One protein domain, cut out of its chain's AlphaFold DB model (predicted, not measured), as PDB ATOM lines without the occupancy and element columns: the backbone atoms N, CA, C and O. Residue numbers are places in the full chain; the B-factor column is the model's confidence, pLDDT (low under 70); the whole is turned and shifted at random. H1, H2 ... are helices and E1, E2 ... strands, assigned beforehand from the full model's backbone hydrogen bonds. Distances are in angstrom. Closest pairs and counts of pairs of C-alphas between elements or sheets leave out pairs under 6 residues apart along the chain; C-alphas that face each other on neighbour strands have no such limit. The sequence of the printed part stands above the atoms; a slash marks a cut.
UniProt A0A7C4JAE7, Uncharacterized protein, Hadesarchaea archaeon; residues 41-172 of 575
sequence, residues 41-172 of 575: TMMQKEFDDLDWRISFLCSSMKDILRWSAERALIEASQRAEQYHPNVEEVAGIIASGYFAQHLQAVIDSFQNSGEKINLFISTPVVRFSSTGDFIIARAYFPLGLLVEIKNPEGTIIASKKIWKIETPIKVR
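Overview. This is residues 41 to 172 of the 575 residues of an uncharacterized protein of Hadesarchaea archaeon (UniProt A0A7C4JAE7). A long helix, H1, with a second one, H3, folded back along its later part, covers one face of a narrow antiparallel sheet whose two long strands, E2 and E3, bend together; the whole makes a rod. The tiny helix H2 sits at the turn between the two long helices, and the short strand E1 adds to one edge of the sheet. The printed part has 132 residues, with three named helices and then three named strands in the order H1 H2 H3 E1 E2 E3, and a sheet order of E1 E2 E3. The class is mixed, helices and strands, and the whole is only just compact, close to loose, with a radius of gyration of the C-alphas of 16.9 A and spans of 58 by 26 by 22 A.

Arrangement. H1, residues 41 to 77, touches H3, residues 87 to 111, with its residues 60 to 77 alone; the closest C-alphas, those of Ala 69 and Ala 95, are 4.9 A apart. They run opposite ways at a steep tilt of 35.1 degrees, only just past shallow. H2, residues 80 to 83, is close to H1 but not clearly touching, the closest C-alphas, those of Ala 76 and Tyr 83, being 7.4 A apart. Every O i to N i+4 pair is within hydrogen-bond range in H1 and 20 of 21 are in H3, while H2 is too short for such a pair. E1, residues 125 to 127, E2, residues 134 to 150, and E3, residues 157 to 169, form a meander, each strand the antiparallel neighbour of the one before. In the hairpin of E1 and E2, N 125 and O 140 are 2.9 A apart. In the hairpin of E2 and E3, N 139 and O 165 are 2.8 A apart, and N 147 and O 160 are 2.9 A apart. E2 bends by 83 degrees at residue 143 and E3 by 66 degrees at residue 163. H1 and H3 are on the same face of the sheet, in two layers, helices over one face. The closest C-alphas of H1 and E3, those of Lys 62 and Thr 167, are 5.8 A apart. H3 lies over E1 and E2 at a height over the sheet of 8.8 A, and the closest C-alphas of H3 and E1, those of Ser 96 and Val 126, are 5.1 A apart.

Along the chain. H1 begins at C-alpha 41 (132.709, 156.357, 137.018) and is 53.0 A long from first to last C-alpha. After the four residues of H2, H3 is 36.3 A long and ends at C-alpha 111 (151.867, 167.049, 152.423). E1 has three residues; E2 is 37.4 A long, and E3, 33.4 A long, ends at C-alpha 169 (158.087, 186.748, 132.093).

Size, cuts and confidence. The two C-alphas farthest apart, those of Thr 41 and Glu 81, are 60.4 A apart. The printed part has no cut. The link from H3 to E1, residues 112 to 124, is long. Residues 114 to 121 in it have a pLDDT under 70; the mean of the printed part is 86.9.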
ATOM      1  N   THR A  41     132.957 154.910 136.890       90.62
ATOM      2  CA  THR A  41     132.709 156.357 137.018       90.62
ATOM      3  C   THR A  41     133.331 156.962 138.276       90.62
ATOM      4  O   THR A  41     133.797 158.094 138.221       90.62
ATOM      5  N   MET A  42     133.355 156.231 139.397       86.81
ATOM      6  CA  MET A  42     134.027 156.681 140.620       86.81
ATOM      7  C   MET A  42     135.539 156.726 140.416       86.81
ATOM      8  O   MET A  42     136.141 157.759 140.679       86.81
ATOM      9  N   MET A  43     136.129 155.668 139.850       87.31
ATOM     10  CA  MET A  43     137.556 155.623 139.527       87.31
ATOM     11  C   MET A  43     137.957 156.722 138.541       87.31
ATOM     12  O   MET A  43     138.983 157.359 138.745       87.31
ATOM     13  N   GLN A  44     137.150 156.982 137.507       89.44
ATOM     14  CA  GLN A  44     137.410 158.072 136.565       89.44
ATOM     15  C   GLN A  44     137.357 159.430 137.267       89.44
ATOM     16  O   GLN A  44     138.259 160.237 137.092       89.44
ATOM     17  N   LYS A  45     136.341 159.670 138.104       90.75
ATOM     18  CA  LYS A  45     136.212 160.926 138.849       90.75
ATOM     19  C   LYS A  45     137.372 161.140 139.827       90.75
ATOM     20  O   LYS A  45     137.847 162.260 139.959       90.75
ATOM     21  N   GLU A  46     137.816 160.087 140.510       87.69
ATOM     22  CA  GLU A  46     138.997 160.144 141.381       87.69
ATOM     23  C   GLU A  46     140.277 160.397 140.581       87.69
ATOM     24  O   GLU A  46     141.113 161.191 141.001       87.69
ATOM     25  N   PHE A  47     140.424 159.771 139.411       88.06
ATOM     26  CA  PHE A  47     141.561 160.015 138.529       88.06
ATOM     27  C   PHE A  47     141.582 161.457 138.003       88.06
ATOM     28  O   PHE A  47     142.633 162.093 138.039       88.06
ATOM     29  N   ASP A  48     140.434 161.991 137.582       90.00
ATOM     30  CA  ASP A  48     140.296 163.376 137.120       90.00
ATOM     31  C   ASP A  48     140.605 164.379 138.252       90.00
ATOM     32  O   ASP A  48     141.256 165.395 138.008       90.00
ATOM     33  N   ASP A  49     140.199 164.092 139.499       89.06
ATOM     34  CA  ASP A  49     140.554 164.907 140.675       89.06
ATOM     35  C   ASP A  49     142.069 164.898 140.925       89.06
ATOM     36  O   ASP A  49     142.678 165.950 141.121       89.06
ATOM     37  N   LEU A  50     142.705 163.724 140.858       87.81
ATOM     38  CA  LEU A  50     144.155 163.599 141.018       87.81
ATOM     39  C   LEU A  50     144.929 164.304 139.889       87.81
ATOM     40  O   LEU A  50     145.915 164.987 140.169       87.81
ATOM     41  N   ASP A  51     144.496 164.188 138.631       88.50
ATOM     42  CA  ASP A  51     145.129 164.886 137.502       88.50
ATOM     43  C   ASP A  51     144.945 166.408 137.593       88.50
ATOM     44  O   ASP A  51     145.886 167.173 137.339       88.50
ATOM     45  N   TRP A  52     143.773 166.863 138.051       91.31
ATOM     46  CA  TRP A  52     143.538 168.271 138.363       91.31
ATOM     47  C   TRP A  52     144.493 168.766 139.453       91.31
ATOM     48  O   TRP A  52     145.106 169.821 139.279       91.31
ATOM     49  N   ARG A  53     144.717 167.995 140.527       87.75
ATOM     50  CA  ARG A  53     145.679 168.345 141.592       87.75
ATOM     51  C   ARG A  53     147.120 168.392 141.093       87.75
ATOM     52  O   ARG A  53     147.835 169.340 141.410       87.75
ATOM     53  N   ILE A  54     147.549 167.425 140.277       89.19
ATOM     54  CA  ILE A  54     148.879 167.452 139.644       89.19
ATOM     55  C   ILE A  54     149.018 168.702 138.767       89.19
ATOM     56  O   ILE A  54     150.051 169.375 138.796       89.19
ATOM     57  N   SER A  55     147.986 169.030 137.989       90.38
ATOM     58  CA  SER A  55     147.960 170.220 137.139       90.38
ATOM     59  C   SER A  55     147.989 171.512 137.957       90.38
ATOM     60  O   SER A  55     148.716 172.440 137.598       90.38
ATOM     61  N   PHE A  56     147.277 171.552 139.084       90.94
ATOM     62  CA  PHE A  56     147.297 172.660 140.033       90.94
ATOM     63  C   PHE A  56     148.683 172.834 140.663       90.94
ATOM     64  O   PHE A  56     149.223 173.935 140.617       90.94
ATOM     65  N   LEU A  57     149.328 171.757 141.129       89.94
ATOM     66  CA  LEU A  57     150.712 171.798 141.613       89.94
ATOM     67  C   LEU A  57     151.672 172.315 140.532       89.94
ATOM     68  O   LEU A  57     152.494 173.187 140.803       89.94
ATOM     69  N   CYS A  58     151.547 171.835 139.289       90.88
ATOM     70  CA  CYS A  58     152.344 172.334 138.164       90.88
ATOM     71  C   CYS A  58     152.114 173.833 137.914       90.88
ATOM     72  O   CYS A  58     153.057 174.539 137.560       90.88
ATOM     73  N   SER A  59     150.878 174.315 138.073       92.25
ATOM     74  CA  SER A  59     150.550 175.740 137.974       92.25
ATOM     75  C   SER A  59     151.218 176.533 139.094       92.25
ATOM     76  O   SER A  59     151.935 177.486 138.807       92.25
ATOM     77  N   SER A  60     151.100 176.079 140.343       93.00
ATOM     78  CA  SER A  60     151.763 176.701 141.492       93.00
ATOM     79  C   SER A  60     153.280 176.755 141.305       93.00
ATOM     80  O   SER A  60     153.900 177.784 141.543       93.00
ATOM     81  N   MET A  61     153.895 175.686 140.790       93.38
ATOM     82  CA  MET A  61     155.322 175.683 140.455       93.38
ATOM     83  C   MET A  61     155.674 176.701 139.360       93.38
ATOM     84  O   MET A  61     156.735 177.314 139.432       93.38
ATOM     85  N   LYS A  62     154.814 176.909 138.352       95.38
ATOM     86  CA  LYS A  62     155.021 177.955 137.334       95.38
ATOM     87  C   LYS A  62     154.941 179.357 137.928       95.38
ATOM     88  O   LYS A  62     155.710 180.218 137.505       95.38
ATOM     89  N   ASP A  63     154.043 179.577 138.883       93.00
ATOM     90  CA  ASP A  63     153.889 180.868 139.555       93.00
ATOM     91  C   ASP A  63     155.085 181.164 140.467       93.00
ATOM     92  O   ASP A  63     155.637 182.263 140.409       93.00
ATOM     93  N   ILE A  64     155.576 180.166 141.215       94.44
ATOM     94  CA  ILE A  64     156.824 180.294 141.984       94.44
ATOM     95  C   ILE A  64     158.002 180.543 141.046       94.44
ATOM     96  O   ILE A  64     158.800 181.433 141.308       94.44
ATOM     97  N   LEU A  65     158.117 179.787 139.945       95.62
ATOM     98  CA  LEU A  65     159.191 179.983 138.973       95.62
ATOM     99  C   LEU A  65     159.163 181.405 138.418       95.62
ATOM    100  O   LEU A  65     160.215 182.029 138.319       95.62
ATOM    101  N   ARG A  66     157.975 181.928 138.090       93.56
ATOM    102  CA  ARG A  66     157.817 183.305 137.613       93.56
ATOM    103  C   ARG A  66     158.307 184.288 138.668       93.56
ATOM    104  O   ARG A  66     159.170 185.099 138.362       93.56
ATOM    105  N   TRP A  67     157.828 184.160 139.904       92.00
ATOM    106  CA  TRP A  67     158.221 185.034 141.008       92.00
ATOM    107  C   TRP A  67     159.732 184.978 141.295       92.00
ATOM    108  O   TRP A  67     160.383 186.014 141.410       92.00
ATOM    109  N   SER A  68     160.317 183.777 141.363       94.56
ATOM    110  CA  SER A  68     161.753 183.576 141.602       94.56
ATOM    111  C   SER A  68     162.602 184.168 140.485       94.56
ATOM    112  O   SER A  68     163.643 184.765 140.747       94.56
ATOM    113  N   ALA A  69     162.153 184.014 139.243       93.81
ATOM    114  CA  ALA A  69     162.841 184.529 138.078       93.81
ATOM    115  C   ALA A  69     162.743 186.061 137.976       93.81
ATOM    116  O   ALA A  69     163.758 186.713 137.764       93.81
ATOM    117  N   GLU A  70     161.564 186.647 138.208       89.75
ATOM    118  CA  GLU A  70     161.382 188.103 138.304       89.75
ATOM    119  C   GLU A  70     162.258 188.696 139.411       89.75
ATOM    120  O   GLU A  70     162.956 189.685 139.190       89.75
ATOM    121  N   ARG A  71     162.290 188.060 140.588       90.19
ATOM    122  CA  ARG A  71     163.115 188.516 141.710       90.19
ATOM    123  C   ARG A  71     164.607 188.457 141.398       90.19
ATOM    124  O   ARG A  71     165.326 189.396 141.728       90.19
ATOM    125  N   ALA A  72     165.054 187.380 140.760       92.81
ATOM    126  CA  ALA A  72     166.444 187.210 140.368       92.81
ATOM    127  C   ALA A  72     166.881 188.223 139.305       92.81
ATOM    128  O   ALA A  72     167.973 188.768 139.416       92.81
ATOM    129  N   LEU A  73     166.025 188.513 138.318       90.88
ATOM    130  CA  LEU A  73     166.307 189.530 137.304       90.88
ATOM    131  C   LEU A  73     166.443 190.924 137.928       90.88
ATOM    132  O   LEU A  73     167.364 191.637 137.559       90.88
ATOM    133  N   ILE A  74     165.597 191.286 138.903       86.62
ATOM    134  CA  ILE A  74     165.728 192.554 139.649       86.62
ATOM    135  C   ILE A  74     167.055 192.610 140.411       86.62
ATOM    136  O   ILE A  74     167.750 193.620 140.401       86.62
ATOM    137  N   GLU A  75     167.396 191.539 141.125       89.94
ATOM    138  CA  GLU A  75     168.613 191.520 141.939       89.94
ATOM    139  C   GLU A  75     169.875 191.583 141.070       89.94
ATOM    140  O   GLU A  75     170.807 192.324 141.387       89.94
ATOM    141  N   ALA A  76     169.881 190.852 139.954       90.50
ATOM    142  CA  ALA A  76     170.963 190.888 138.983       90.50
ATOM    143  C   ALA A  76     171.054 192.255 138.286       90.50
ATOM    144  O   ALA A  76     172.154 192.781 138.144       90.50
ATOM    145  N   SER A  77     169.922 192.869 137.918       86.31
ATOM    146  CA  SER A  77     169.892 194.164 137.226       86.31
ATOM    147  C   SER A  77     170.335 195.337 138.104       86.31
ATOM    148  O   SER A  77     170.950 196.278 137.610       86.31
ATOM    149  N   GLN A  78     170.081 195.273 139.416       85.88
ATOM    150  CA  GLN A  78     170.544 196.269 140.390       85.88
ATOM    151  C   GLN A  78     172.060 196.235 140.619       85.88
ATOM    152  O   GLN A  78     172.620 197.181 141.175       85.88
ATOM    153  N   ARG A  79     172.721 195.140 140.230       86.50
ATOM    154  CA  ARG A  79     174.166 194.920 140.382       86.50
ATOM    155  C   ARG A  79     174.811 194.512 139.057       86.50
ATOM    156  O   ARG A  79     175.801 193.785 139.069       86.50
ATOM    157  N   ALA A  80     174.258 194.965 137.932       85.81
ATOM    158  CA  ALA A  80     174.660 194.487 136.612       85.81
ATOM    159  C   ALA A  80     176.163 194.683 136.350       85.81
ATOM    160  O   ALA A  80     176.809 193.769 135.848       85.81
ATOM    161  N   GLU A  81     176.743 195.798 136.808       83.69
ATOM    162  CA  GLU A  81     178.192 196.073 136.749       83.69
ATOM    163  C   GLU A  81     179.047 194.925 137.321       83.69
ATOM    164  O   GLU A  81     180.066 194.553 136.748       83.69
ATOM    165  N   GLN A  82     178.629 194.323 138.440       87.31
ATOM    166  CA  GLN A  82     179.400 193.270 139.117       87.31
ATOM    167  C   GLN A  82     179.368 191.938 138.368       87.31
ATOM    168  O   GLN A  82     180.230 191.085 138.584       87.31
ATOM    169  N   TYR A  83     178.338 191.738 137.548       85.94
ATOM    170  CA  TYR A  83     178.053 190.468 136.893       85.94
ATOM    171  C   TYR A  83     178.298 190.511 135.388       85.94
ATOM    172  O   TYR A  83     178.295 189.455 134.762       85.94
ATOM    173  N   HIS A  84     178.532 191.690 134.808       82.56
ATOM    174  CA  HIS A  84     178.789 191.862 133.382       82.56
ATOM    175  C   HIS A  84     180.075 191.140 132.946       82.56
ATOM    176  O   HIS A  84     181.082 191.208 133.658       82.56
ATOM    177  N   PRO A  85     180.073 190.412 131.809       84.00
ATOM    178  CA  PRO A  85     178.990 190.246 130.823       84.00
ATOM    179  C   PRO A  85     178.038 189.059 131.095       84.00
ATOM    180  O   PRO A  85     177.201 188.730 130.265       84.00
ATOM    181  N   ASN A  86     178.155 188.376 132.235       89.19
ATOM    182  CA  ASN A  86     177.436 187.132 132.545       89.19
ATOM    183  C   ASN A  86     176.156 187.358 133.375       89.19
ATOM    184  O   ASN A  86     175.777 186.498 134.181       89.19
ATOM    185  N   VAL A  87     175.486 188.505 133.216       87.12
ATOM    186  CA  VAL A  87     174.352 188.894 134.073       87.12
ATOM    187  C   VAL A  87     173.204 187.877 133.979       87.12
ATOM    188  O   VAL A  87     172.626 187.506 135.003       87.12
ATOM    189  N   GLU A  88     172.934 187.341 132.783       88.88
ATOM    190  CA  GLU A  88     171.925 186.296 132.556       88.88
ATOM    191  C   GLU A  88     172.215 185.004 133.343       88.88
ATOM    192  O   GLU A  88     171.319 184.428 133.970       88.88
ATOM    193  N   GLU A  89     173.465 184.534 133.320       91.44
ATOM    194  CA  GLU A  89     173.851 183.289 133.987       91.44
ATOM    195  C   GLU A  89     173.750 183.436 135.507       91.44
ATOM    196  O   GLU A  89     173.185 182.571 136.185       91.44
ATOM    197  N   VAL A  90     174.210 184.573 136.039       93.19
ATOM    198  CA  VAL A  90     174.096 184.895 137.466       93.19
ATOM    199  C   VAL A  90     172.632 184.994 137.888       93.19
ATOM    200  O   VAL A  90     172.248 184.394 138.896       93.19
ATOM    201  N   ALA A  91     171.783 185.659 137.097       93.00
ATOM    202  CA  ALA A  91     170.345 185.685 137.348       93.00
ATOM    203  C   ALA A  91     169.761 184.262 137.380       93.00
ATOM    204  O   ALA A  91     168.915 183.957 138.222       93.00
ATOM    205  N   GLY A  92     170.217 183.361 136.500       95.25
ATOM    206  CA  GLY A  92     169.771 181.964 136.467       95.25
ATOM    207  C   GLY A  92     170.131 181.204 137.745       95.25
ATOM    208  O   GLY A  92     169.306 180.469 138.299       95.25
ATOM    209  N   ILE A  93     171.336 181.431 138.270       94.50
ATOM    210  CA  ILE A  93     171.801 180.854 139.538       94.50
ATOM    211  C   ILE A  93     170.961 181.378 140.713       94.50
ATOM    212  O   ILE A  93     170.464 180.580 141.512       94.50
ATOM    213  N   ILE A  94     170.734 182.694 140.789       95.31
ATOM    214  CA  ILE A  94     169.911 183.318 141.840       95.31
ATOM    215  C   ILE A  94     168.469 182.786 141.781       95.31
ATOM    216  O   ILE A  94     167.915 182.360 142.799       95.31
ATOM    217  N   ALA A  95     167.878 182.721 140.582       96.06
ATOM    218  CA  ALA A  95     166.531 182.193 140.372       96.06
ATOM    219  C   ALA A  95     166.418 180.726 140.801       96.06
ATOM    220  O   ALA A  95     165.415 180.336 141.396       96.06
ATOM    221  N   SER A  96     167.454 179.923 140.543       95.69
ATOM    222  CA  SER A  96     167.523 178.522 140.974       95.69
ATOM    223  C   SER A  96     167.471 178.396 142.498       95.69
ATOM    224  O   SER A  96     166.738 177.552 143.015       95.69
ATOM    225  N   GLY A  97     168.192 179.266 143.214       93.88
ATOM    226  CA  GLY A  97     168.176 179.328 144.676       93.88
ATOM    227  C   GLY A  97     166.795 179.681 145.233       93.88
ATOM    228  O   GLY A  97     166.248 178.931 146.045       93.88
ATOM    229  N   TYR A  98     166.190 180.772 144.746       94.81
ATOM    230  CA  TYR A  98     164.845 181.181 145.168       94.81
ATOM    231  C   TYR A  98     163.789 180.120 144.855       94.81
ATOM    232  O   TYR A  98     162.944 179.825 145.707       94.81
ATOM    233  N   PHE A  99     163.856 179.522 143.663       95.62
ATOM    234  CA  PHE A  99     162.904 178.510 143.226       95.62
ATOM    235  C   PHE A  99     163.011 177.248 144.082       95.62
ATOM    236  O   PHE A  99     161.989 176.754 144.551       95.62
ATOM    237  N   ALA A 100     164.224 176.762 144.365       91.88
ATOM    238  CA  ALA A 100     164.436 175.604 145.233       91.88
ATOM    239  C   ALA A 100     163.890 175.834 146.654       91.88
ATOM    240  O   ALA A 100     163.219 174.959 147.204       91.88
ATOM    241  N   GLN A 101     164.123 177.023 147.223       91.06
ATOM    242  CA  GLN A 101     163.657 177.379 148.565       91.06
ATOM    243  C   GLN A 101     162.123 177.389 148.667       91.06
ATOM    244  O   GLN A 101     161.559 176.824 149.603       91.06
ATOM    245  N   HIS A 102     161.438 178.018 147.709       91.44
ATOM    246  CA  HIS A 102     159.978 178.157 147.740       91.44
ATOM    247  C   HIS A 102     159.255 176.897 147.263       91.44
ATOM    248  O   HIS A 102     158.142 176.619 147.711       91.44
ATOM    249  N   LEU A 103     159.893 176.109 146.393       89.62
ATOM    250  CA  LEU A 103     159.368 174.820 145.972       89.62
ATOM    251  C   LEU A 103     159.163 173.904 147.182       89.62
ATOM    252  O   LEU A 103     158.100 173.303 147.293       89.62
ATOM    253  N   GLN A 104     160.116 173.866 148.121       84.06
ATOM    254  CA  GLN A 104     159.974 173.071 149.344       84.06
ATOM    255  C   GLN A 104     158.754 173.495 150.174       84.06
ATOM    256  O   GLN A 104     157.962 172.647 150.565       84.06
ATOM    257  N   ALA A 105     158.536 174.800 150.359       86.12
ATOM    258  CA  ALA A 105     157.387 175.303 151.113       86.12
ATOM    259  C   ALA A 105     156.041 174.925 150.470       86.12
ATOM    260  O   ALA A 105     155.082 174.590 151.169       86.12
ATOM    261  N   VAL A 106     155.962 174.940 149.134       86.00
ATOM    262  CA  VAL A 106     154.755 174.481 148.439       86.00
ATOM    263  C   VAL A 106     154.568 172.984 148.626       86.00
ATOM    264  O   VAL A 106     153.469 172.558 148.961       86.00
ATOM    265  N   ILE A 107     155.628 172.192 148.522       81.69
ATOM    266  CA  ILE A 107     155.567 170.745 148.758       81.69
ATOM    267  C   ILE A 107     155.038 170.435 150.160       81.69
ATOM    268  O   ILE A 107     154.104 169.643 150.304       81.69
ATOM    269  N   ASP A 108     155.574 171.108 151.175       83.00
ATOM    270  CA  ASP A 108     155.173 170.920 152.567       83.00
ATOM    271  C   ASP A 108     153.686 171.268 152.772       83.00
ATOM    272  O   ASP A 108     152.978 170.596 153.526       83.00
ATOM    273  N   SER A 109     153.167 172.275 152.058       84.31
ATOM    274  CA  SER A 109     151.753 172.659 152.161       84.31
ATOM    275  C   SER A 109     150.792 171.584 151.634       84.31
ATOM    276  O   SER A 109     149.741 171.372 152.238       84.31
ATOM    277  N   PHE A 110     151.169 170.842 150.587       78.44
ATOM    278  CA  PHE A 110     150.371 169.719 150.078       78.44
ATOM    279  C   PHE A 110     150.530 168.437 150.914       78.44
ATOM    280  O   PHE A 110     149.578 167.669 151.063       78.44
ATOM    281  N   GLN A 111     151.698 168.196 151.517       76.69
ATOM    282  CA  GLN A 111     151.867 167.049 152.423       76.69
ATOM    283  C   GLN A 111     150.951 167.157 153.656       76.69
ATOM    284  O   GLN A 111     150.394 166.159 154.116       76.69
ATOM    285  N   ASN A 112     150.712 168.379 154.142       73.81
ATOM    286  CA  ASN A 112     149.819 168.638 155.273       73.81
ATOM    287  C   ASN A 112     148.327 168.399 154.966       73.81
ATOM    288  O   ASN A 112     147.541 168.241 155.899       73.81
ATOM    289  N   SER A 113     147.921 168.300 153.694       70.56
ATOM    290  CA  SER A 113     146.542 167.946 153.307       70.56
ATOM    291  C   SER A 113     146.221 166.441 153.357       70.56
ATOM    292  O   SER A 113     145.144 166.031 152.928       70.56
ATOM    293  N   GLY A 114     147.113 165.609 153.916       62.28
ATOM    294  CA  GLY A 114     146.911 164.156 154.055       62.28
ATOM    295  C   GLY A 114     147.361 163.341 152.840       62.28
ATOM    296  O   GLY A 114     147.158 162.128 152.789       62.28
ATOM    297  N   GLU A 115     148.003 163.992 151.873       62.97
ATOM    298  CA  GLU A 115     148.507 163.384 150.649       62.97
ATOM    299  C   GLU A 115     149.984 163.015 150.804       62.97
ATOM    300  O   GLU A 115     150.805 163.804 151.270       62.97
ATOM    301  N   LYS A 116     150.361 161.808 150.374       64.12
ATOM    302  CA  LYS A 116     151.774 161.414 150.312       64.12
ATOM    303  C   LYS A 116     152.356 161.802 148.965       64.12
ATOM    304  O   LYS A 116     152.319 161.004 148.031       64.12
ATOM    305  N   ILE A 117     152.911 163.008 148.903       66.06
ATOM    306  CA  ILE A 117     153.703 163.457 147.764       66.06
ATOM    307  C   ILE A 117     155.151 163.002 147.949       66.06
ATOM    308  O   ILE A 117     155.882 163.539 148.784       66.06
ATOM    309  N   ASN A 118     155.562 162.010 147.158       65.12
ATOM    310  CA  ASN A 118     156.959 161.595 147.051       65.12
ATOM    311  C   ASN A 118     157.642 162.445 145.984       65.12
ATOM    312  O   ASN A 118     157.331 162.298 144.806       65.12
ATOM    313  N   LEU A 119     158.580 163.304 146.384       65.81
ATOM    314  CA  LEU A 119     159.381 164.097 145.453       65.81
ATOM    315  C   LEU A 119     160.855 163.778 145.636       65.81
ATOM    316  O   LEU A 119     161.431 163.981 146.702       65.81
ATOM    317  N   PHE A 120     161.477 163.317 144.558       64.75
ATOM    318  CA  PHE A 120     162.928 163.247 144.455       64.75
ATOM    319  C   PHE A 120     163.424 164.583 143.908       64.75
ATOM    320  O   PHE A 120     163.502 164.789 142.695       64.75
ATOM    321  N   ILE A 121     163.685 165.525 144.813       64.44
ATOM    322  CA  ILE A 121     164.106 166.875 144.444       64.44
ATOM    323  C   ILE A 121     165.601 166.837 144.125       64.44
ATOM    324  O   ILE A 121     166.445 166.729 145.010       64.44
ATOM    325  N   SER A 122     165.928 166.923 142.837       72.19
ATOM    326  CA  SER A 122     167.246 167.408 142.419       72.19
ATOM    327  C   SER A 122     167.222 168.931 142.423       72.19
ATOM    328  O   SER A 122     166.175 169.519 142.139       72.19
ATOM    329  N   THR A 123     168.348 169.570 142.746       82.69
ATOM    330  CA  THR A 123     168.462 171.030 142.701       82.69
ATOM    331  C   THR A 123     168.071 171.514 141.300       82.69
ATOM    332  O   THR A 123     168.719 171.113 140.326       82.69
ATOM    333  N   PRO A 124     166.988 172.299 141.164       91.06
ATOM    334  CA  PRO A 124     166.544 172.768 139.865       91.06
ATOM    335  C   PRO A 124     167.558 173.761 139.298       91.06
ATOM    336  O   PRO A 124     168.151 174.539 140.040       91.06
ATOM    337  N   VAL A 125     167.726 173.751 137.977       94.19
ATOM    338  CA  VAL A 125     168.549 174.731 137.259       94.19
ATOM    339  C   VAL A 125     167.630 175.607 136.429       94.19
ATOM    340  O   VAL A 125     166.971 175.120 135.508       94.19
ATOM    341  N   VAL A 126     167.576 176.892 136.749       96.56
ATOM    342  CA  VAL A 126     166.804 177.891 136.014       96.56
ATOM    343  C   VAL A 126     167.687 178.524 134.946       96.56
ATOM    344  O   VAL A 126     168.813 178.934 135.215       96.56
ATOM    345  N   ARG A 127     167.174 178.591 133.718       96.06
ATOM    346  CA  ARG A 127     167.795 179.304 132.598       96.06
ATOM    347  C   ARG A 127     166.798 180.241 131.949       96.06
ATOM    348  O   ARG A 127     165.602 179.935 131.903       96.06
ATOM    349  N   PHE A 128     167.310 181.325 131.395       94.12
ATOM    350  CA  PHE A 128     166.535 182.272 130.619       94.12
ATOM    351  C   PHE A 128     166.703 182.005 129.122       94.12
ATOM    352  O   PHE A 128     167.553 181.232 128.681       94.12
ATOM    353  N   SER A 129     165.783 182.542 128.335       90.25
ATOM    354  CA  SER A 129     165.967 182.709 126.898       90.25
ATOM    355  C   SER A 129     165.099 183.854 126.418       90.25
ATOM    356  O   SER A 129     163.941 183.950 126.840       90.25
ATOM    357  N   SER A 130     165.618 184.637 125.482       85.00
ATOM    358  CA  SER A 130     164.846 185.658 124.783       85.00
ATOM    359  C   SER A 130     163.923 185.049 123.717       85.00
ATOM    360  O   SER A 130     164.291 184.108 123.010       85.00
ATOM    361  N   THR A 131     162.714 185.593 123.605       81.06
ATOM    362  CA  THR A 131     161.730 185.301 122.553       81.06
ATOM    363  C   THR A 131     161.023 186.603 122.182       81.06
ATOM    364  O   THR A 131     159.973 186.931 122.738       81.06
ATOM    365  N   GLY A 132     161.620 187.361 121.258       78.38
ATOM    366  CA  GLY A 132     161.163 188.716 120.930       78.38
ATOM    367  C   GLY A 132     161.322 189.644 122.134       78.38
ATOM    368  O   GLY A 132     162.393 189.688 122.733       78.38
ATOM    369  N   ASP A 133     160.241 190.320 122.523       71.00
ATOM    370  CA  ASP A 133     160.228 191.254 123.660       71.00
ATOM    371  C   ASP A 133     160.059 190.565 125.029       71.00
ATOM    372  O   ASP A 133     160.068 191.227 126.066       71.00
ATOM    373  N   PHE A 134     159.876 189.240 125.060       78.12
ATOM    374  CA  PHE A 134     159.598 188.491 126.286       78.12
ATOM    375  C   PHE A 134     160.702 187.502 126.634       78.12
ATOM    376  O   PHE A 134     161.378 186.935 125.772       78.12
ATOM    377  N   ILE A 135     160.800 187.214 127.928       88.38
ATOM    378  CA  ILE A 135     161.747 186.249 128.476       88.38
ATOM    379  C   ILE A 135     160.993 184.991 128.875       88.38
ATOM    380  O   ILE A 135     159.924 185.055 129.478       88.38
ATOM    381  N   ILE A 136     161.561 183.828 128.576       93.50
ATOM    382  CA  ILE A 136     161.064 182.551 129.084       93.50
ATOM    383  C   ILE A 136     162.043 182.050 130.139       93.50
ATOM    384  O   ILE A 136     163.190 181.741 129.819       93.50
ATOM    385  N   ALA A 137     161.576 181.914 131.381       96.31
ATOM    386  CA  ALA A 137     162.308 181.178 132.403       96.31
ATOM    387  C   ALA A 137     161.980 179.690 132.299       96.31
ATOM    388  O   ALA A 137     160.810 179.296 132.249       96.31
ATOM    389  N   ARG A 138     163.021 178.856 132.279       96.81
ATOM    390  CA  ARG A 138     162.917 177.396 132.245       96.81
ATOM    391  C   ARG A 138     163.643 176.795 133.435       96.81
ATOM    392  O   ARG A 138     164.862 176.901 133.516       96.81
ATOM    393  N   ALA A 139     162.904 176.133 134.317       96.44
ATOM    394  CA  ALA A 139     163.468 175.299 135.369       96.44
ATOM    395  C   ALA A 139     163.642 173.870 134.851       96.44
ATOM    396  O   ALA A 139     162.667 173.228 134.457       96.44
ATOM    397  N   TYR A 140     164.876 173.376 134.865       94.31
ATOM    398  CA  TYR A 140     165.236 172.008 134.515       94.31
ATOM    399  C   TYR A 140     165.469 171.178 135.773       94.31
ATOM    400  O   TYR A 140     166.125 171.632 136.709       94.31
ATOM    401  N   PHE A 141     164.981 169.939 135.758       91.31
ATOM    402  CA  PHE A 141     165.200 168.954 136.814       91.31
ATOM    403  C   PHE A 141     166.094 167.838 136.262       91.31
ATOM    404  O   PHE A 141     165.584 166.968 135.549       91.31
ATOM    405  N   PRO A 142     167.411 167.833 136.545       84.81
ATOM    406  CA  PRO A 142     168.353 166.904 135.915       84.81
ATOM    407  C   PRO A 142     168.001 165.424 136.112       84.81
ATOM    408  O   PRO A 142     168.165 164.619 135.198       84.81
ATOM    409  N   LEU A 143     167.465 165.063 137.283       85.62
ATOM    410  CA  LEU A 143     167.028 163.691 137.582       85.62
ATOM    411  C   LEU A 143     165.551 163.432 137.218       85.62
ATOM    412  O   LEU A 143     165.065 162.300 137.292       85.62
ATOM    413  N   GLY A 144     164.847 164.474 136.767       84.62
ATOM    414  CA  GLY A 144     163.400 164.514 136.611       84.62
ATOM    415  C   GLY A 144     162.687 164.588 137.961       84.62
ATOM    416  O   GLY A 144     163.015 163.867 138.899       84.62
ATOM    417  N   LEU A 145     161.678 165.446 138.052       85.50
ATOM    418  CA  LEU A 145     160.820 165.551 139.221       85.50
ATOM    419  C   LEU A 145     159.652 164.575 139.069       85.50
ATOM    420  O   LEU A 145     158.789 164.765 138.214       85.50
ATOM    421  N   LEU A 146     159.633 163.510 139.863       86.00
ATOM    422  CA  LEU A 146     158.483 162.610 139.927       86.00
ATOM    423  C   LEU A 146     157.473 163.171 140.930       86.00
ATOM    424  O   LEU A 146     157.803 163.290 142.103       86.00
ATOM    425  N   VAL A 147     156.274 163.513 140.464       85.50
ATOM    426  CA  VAL A 147     155.135 163.877 141.312       85.50
ATOM    427  C   VAL A 147     154.239 162.653 141.417       85.50
ATOM    428  O   VAL A 147     153.679 162.230 140.406       85.50
ATOM    429  N   GLU A 148     154.098 162.088 142.612       85.75
ATOM    430  CA  GLU A 148     153.112 161.043 142.904       85.75
ATOM    431  C   GLU A 148     152.065 161.593 143.869       85.75
ATOM    432  O   GLU A 148     152.424 162.063 144.944       85.75
ATOM    433  N   ILE A 149     150.785 161.511 143.506       85.31
ATOM    434  CA  ILE A 149     149.669 161.829 144.402       85.31
ATOM    435  C   ILE A 149     148.832 160.568 144.567       85.31
ATOM    436  O   ILE A 149     148.502 159.881 143.595       85.31
ATOM    437  N   LYS A 150     148.525 160.241 145.820       84.75
ATOM    438  CA  LYS A 150     147.722 159.076 146.191       84.75
ATOM    439  C   LYS A 150     146.405 159.552 146.765       84.75
ATOM    440  O   LYS A 150     146.396 160.509 147.540       84.75
ATOM    441  N   ASN A 151     145.318 158.862 146.431       82.38
ATOM    442  CA  ASN A 151     144.071 159.066 147.159       82.38
ATOM    443  C   ASN A 151     144.261 158.687 148.651       82.38
ATOM    444  O   ASN A 151     145.213 157.972 148.986       82.38
ATOM    445  N   PRO A 152     143.387 159.147 149.566       77.25
ATOM    446  CA  PRO A 152     143.538 158.900 151.005       77.25
ATOM    447  C   PRO A 152     143.658 157.414 151.377       77.25
ATOM    448  O   PRO A 152     144.315 157.065 152.356       77.25
ATOM    449  N   GLU A 153     143.052 156.536 150.575       80.00
ATOM    450  CA  GLU A 153     143.077 155.081 150.752       80.00
ATOM    451  C   GLU A 153     144.319 154.406 150.132       80.00
ATOM    452  O   GLU A 153     144.586 153.233 150.390       80.00
ATOM    453  N   GLY A 154     145.099 155.128 149.323       78.50
ATOM    454  CA  GLY A 154     146.279 154.627 148.615       78.50
ATOM    455  C   GLY A 154     145.990 153.662 147.459       78.50
ATOM    456  O   GLY A 154     146.925 153.041 146.954       78.50
ATOM    457  N   THR A 155     144.728 153.516 147.049       81.81
ATOM    458  CA  THR A 155     144.271 152.573 146.016       81.81
ATOM    459  C   THR A 155     144.497 153.090 144.598       81.81
ATOM    460  O   THR A 155     144.777 152.297 143.699       81.81
ATOM    461  N   ILE A 156     144.431 154.409 144.398       82.50
ATOM    462  CA  ILE A 156     144.705 155.064 143.115       82.50
ATOM    463  C   ILE A 156     145.932 155.959 143.270       82.50
ATOM    464  O   ILE A 156     146.022 156.770 144.195       82.50
ATOM    465  N   ILE A 157     146.885 155.792 142.352       84.62
ATOM    466  CA  ILE A 157     148.124 156.566 142.289       84.62
ATOM    467  C   ILE A 157     148.170 157.253 140.930       84.62
ATOM    468  O   ILE A 157     148.243 156.587 139.896       84.62
ATOM    469  N   ALA A 158     148.165 158.580 140.938       86.44
ATOM    470  CA  ALA A 158     148.501 159.369 139.765       86.44
ATOM    471  C   ALA A 158     149.975 159.764 139.866       86.44
ATOM    472  O   ALA A 158     150.423 160.269 140.897       86.44
ATOM    473  N   SER A 159     150.744 159.510 138.807       86.88
ATOM    474  CA  SER A 159     152.157 159.879 138.758       86.88
ATOM    475  C   SER A 159     152.480 160.630 137.475       86.88
ATOM    476  O   SER A 159     152.016 160.276 136.390       86.88
ATOM    477  N   LYS A 160     153.281 161.690 137.596       89.25
ATOM    478  CA  LYS A 160     153.740 162.493 136.464       89.25
ATOM    479  C   LYS A 160     155.205 162.838 136.646       89.25
ATOM    480  O   LYS A 160     155.599 163.419 137.654       89.25
ATOM    481  N   LYS A 161     156.018 162.496 135.648       89.38
ATOM    482  CA  LYS A 161     157.429 162.879 135.612       89.38
ATOM    483  C   LYS A 161     157.589 164.204 134.873       89.38
ATOM    484  O   LYS A 161     157.242 164.308 133.698       89.38
ATOM    485  N   ILE A 162     158.125 165.207 135.558       90.06
ATOM    486  CA  ILE A 162     158.327 166.566 135.058       90.06
ATOM    487  C   ILE A 162     159.825 166.795 134.862       90.06
ATOM    488  O   ILE A 162     160.610 166.754 135.802       90.06
ATOM    489  N   TRP A 163     160.230 167.044 133.621       91.50
ATOM    490  CA  TRP A 163     161.632 167.307 133.274       91.50
ATOM    491  C   TRP A 163     161.959 168.793 133.222       91.50
ATOM    492  O   TRP A 163     163.073 169.208 133.539       91.50
ATOM    493  N   LYS A 164     160.971 169.588 132.810       94.62
ATOM    494  CA  LYS A 164     161.085 171.029 132.679       94.62
ATOM    495  C   LYS A 164     159.772 171.707 133.026       94.62
ATOM    496  O   LYS A 164     158.699 171.167 132.748       94.62
ATOM    497  N   ILE A 165     159.877 172.904 133.580       95.12
ATOM    498  CA  ILE A 165     158.768 173.839 133.745       95.12
ATOM    499  C   ILE A 165     159.188 175.140 133.088       95.12
ATOM    500  O   ILE A 165     160.308 175.598 133.285       95.12
ATOM    501  N   GLU A 166     158.294 175.714 132.294       96.19
ATOM    502  CA  GLU A 166     158.529 176.984 131.624       96.19
ATOM    503  C   GLU A 166     157.404 177.964 131.928       96.19
ATOM    504  O   GLU A 166     156.230 177.583 132.028       96.19
ATOM    505  N   THR A 167     157.783 179.225 132.105       94.88
ATOM    506  CA  THR A 167     156.856 180.328 132.334       94.88
ATOM    507  C   THR A 167     157.369 181.577 131.615       94.88
ATOM    508  O   THR A 167     158.570 181.867 131.678       94.88
ATOM    509  N   PRO A 168     156.503 182.303 130.887       92.38
ATOM    510  CA  PRO A 168     156.869 183.587 130.315       92.38
ATOM    511  C   PRO A 168     156.930 184.654 131.414       92.38
ATOM    512  O   PRO A 168     156.126 184.652 132.354       92.38
ATOM    513  N   ILE A 169     157.862 185.583 131.246       88.75
ATOM    514  CA  ILE A 169     158.087 186.748 132.093       88.75
ATOM    515  C   ILE A 169     157.864 187.988 131.231       88.75
ATOM    516  O   ILE A 169     158.456 188.139 130.159       88.75
ATOM    517  N   LYS A 170     156.988 188.877 131.702       82.19
ATOM    518  CA  LYS A 170     156.610 190.119 131.014       82.19
ATOM    519  C   LYS A 170     157.596 191.248 131.321       82.19
ATOM    520  O   LYS A 170     157.207 192.286 131.849       82.19
ATOM    521  N   VAL A 171     158.876 191.000 131.072       81.00
ATOM    522  CA  VAL A 171     159.963 191.932 131.382       81.00
ATOM    523  C   VAL A 171     160.940 191.959 130.209       81.00
ATOM    524  O   VAL A 171     161.334 190.898 129.728       81.00
ATOM    525  N   ARG A 172     161.353 193.157 129.774       85.88
ATOM    526  CA  ARG A 172     162.266 193.362 128.635       85.88
ATOM    527  C   ARG A 172     163.739 193.455 129.067       85.88
ATOM    528  O   ARG A 172     164.464 194.328 128.610       85.88
TER     529      ARG A 172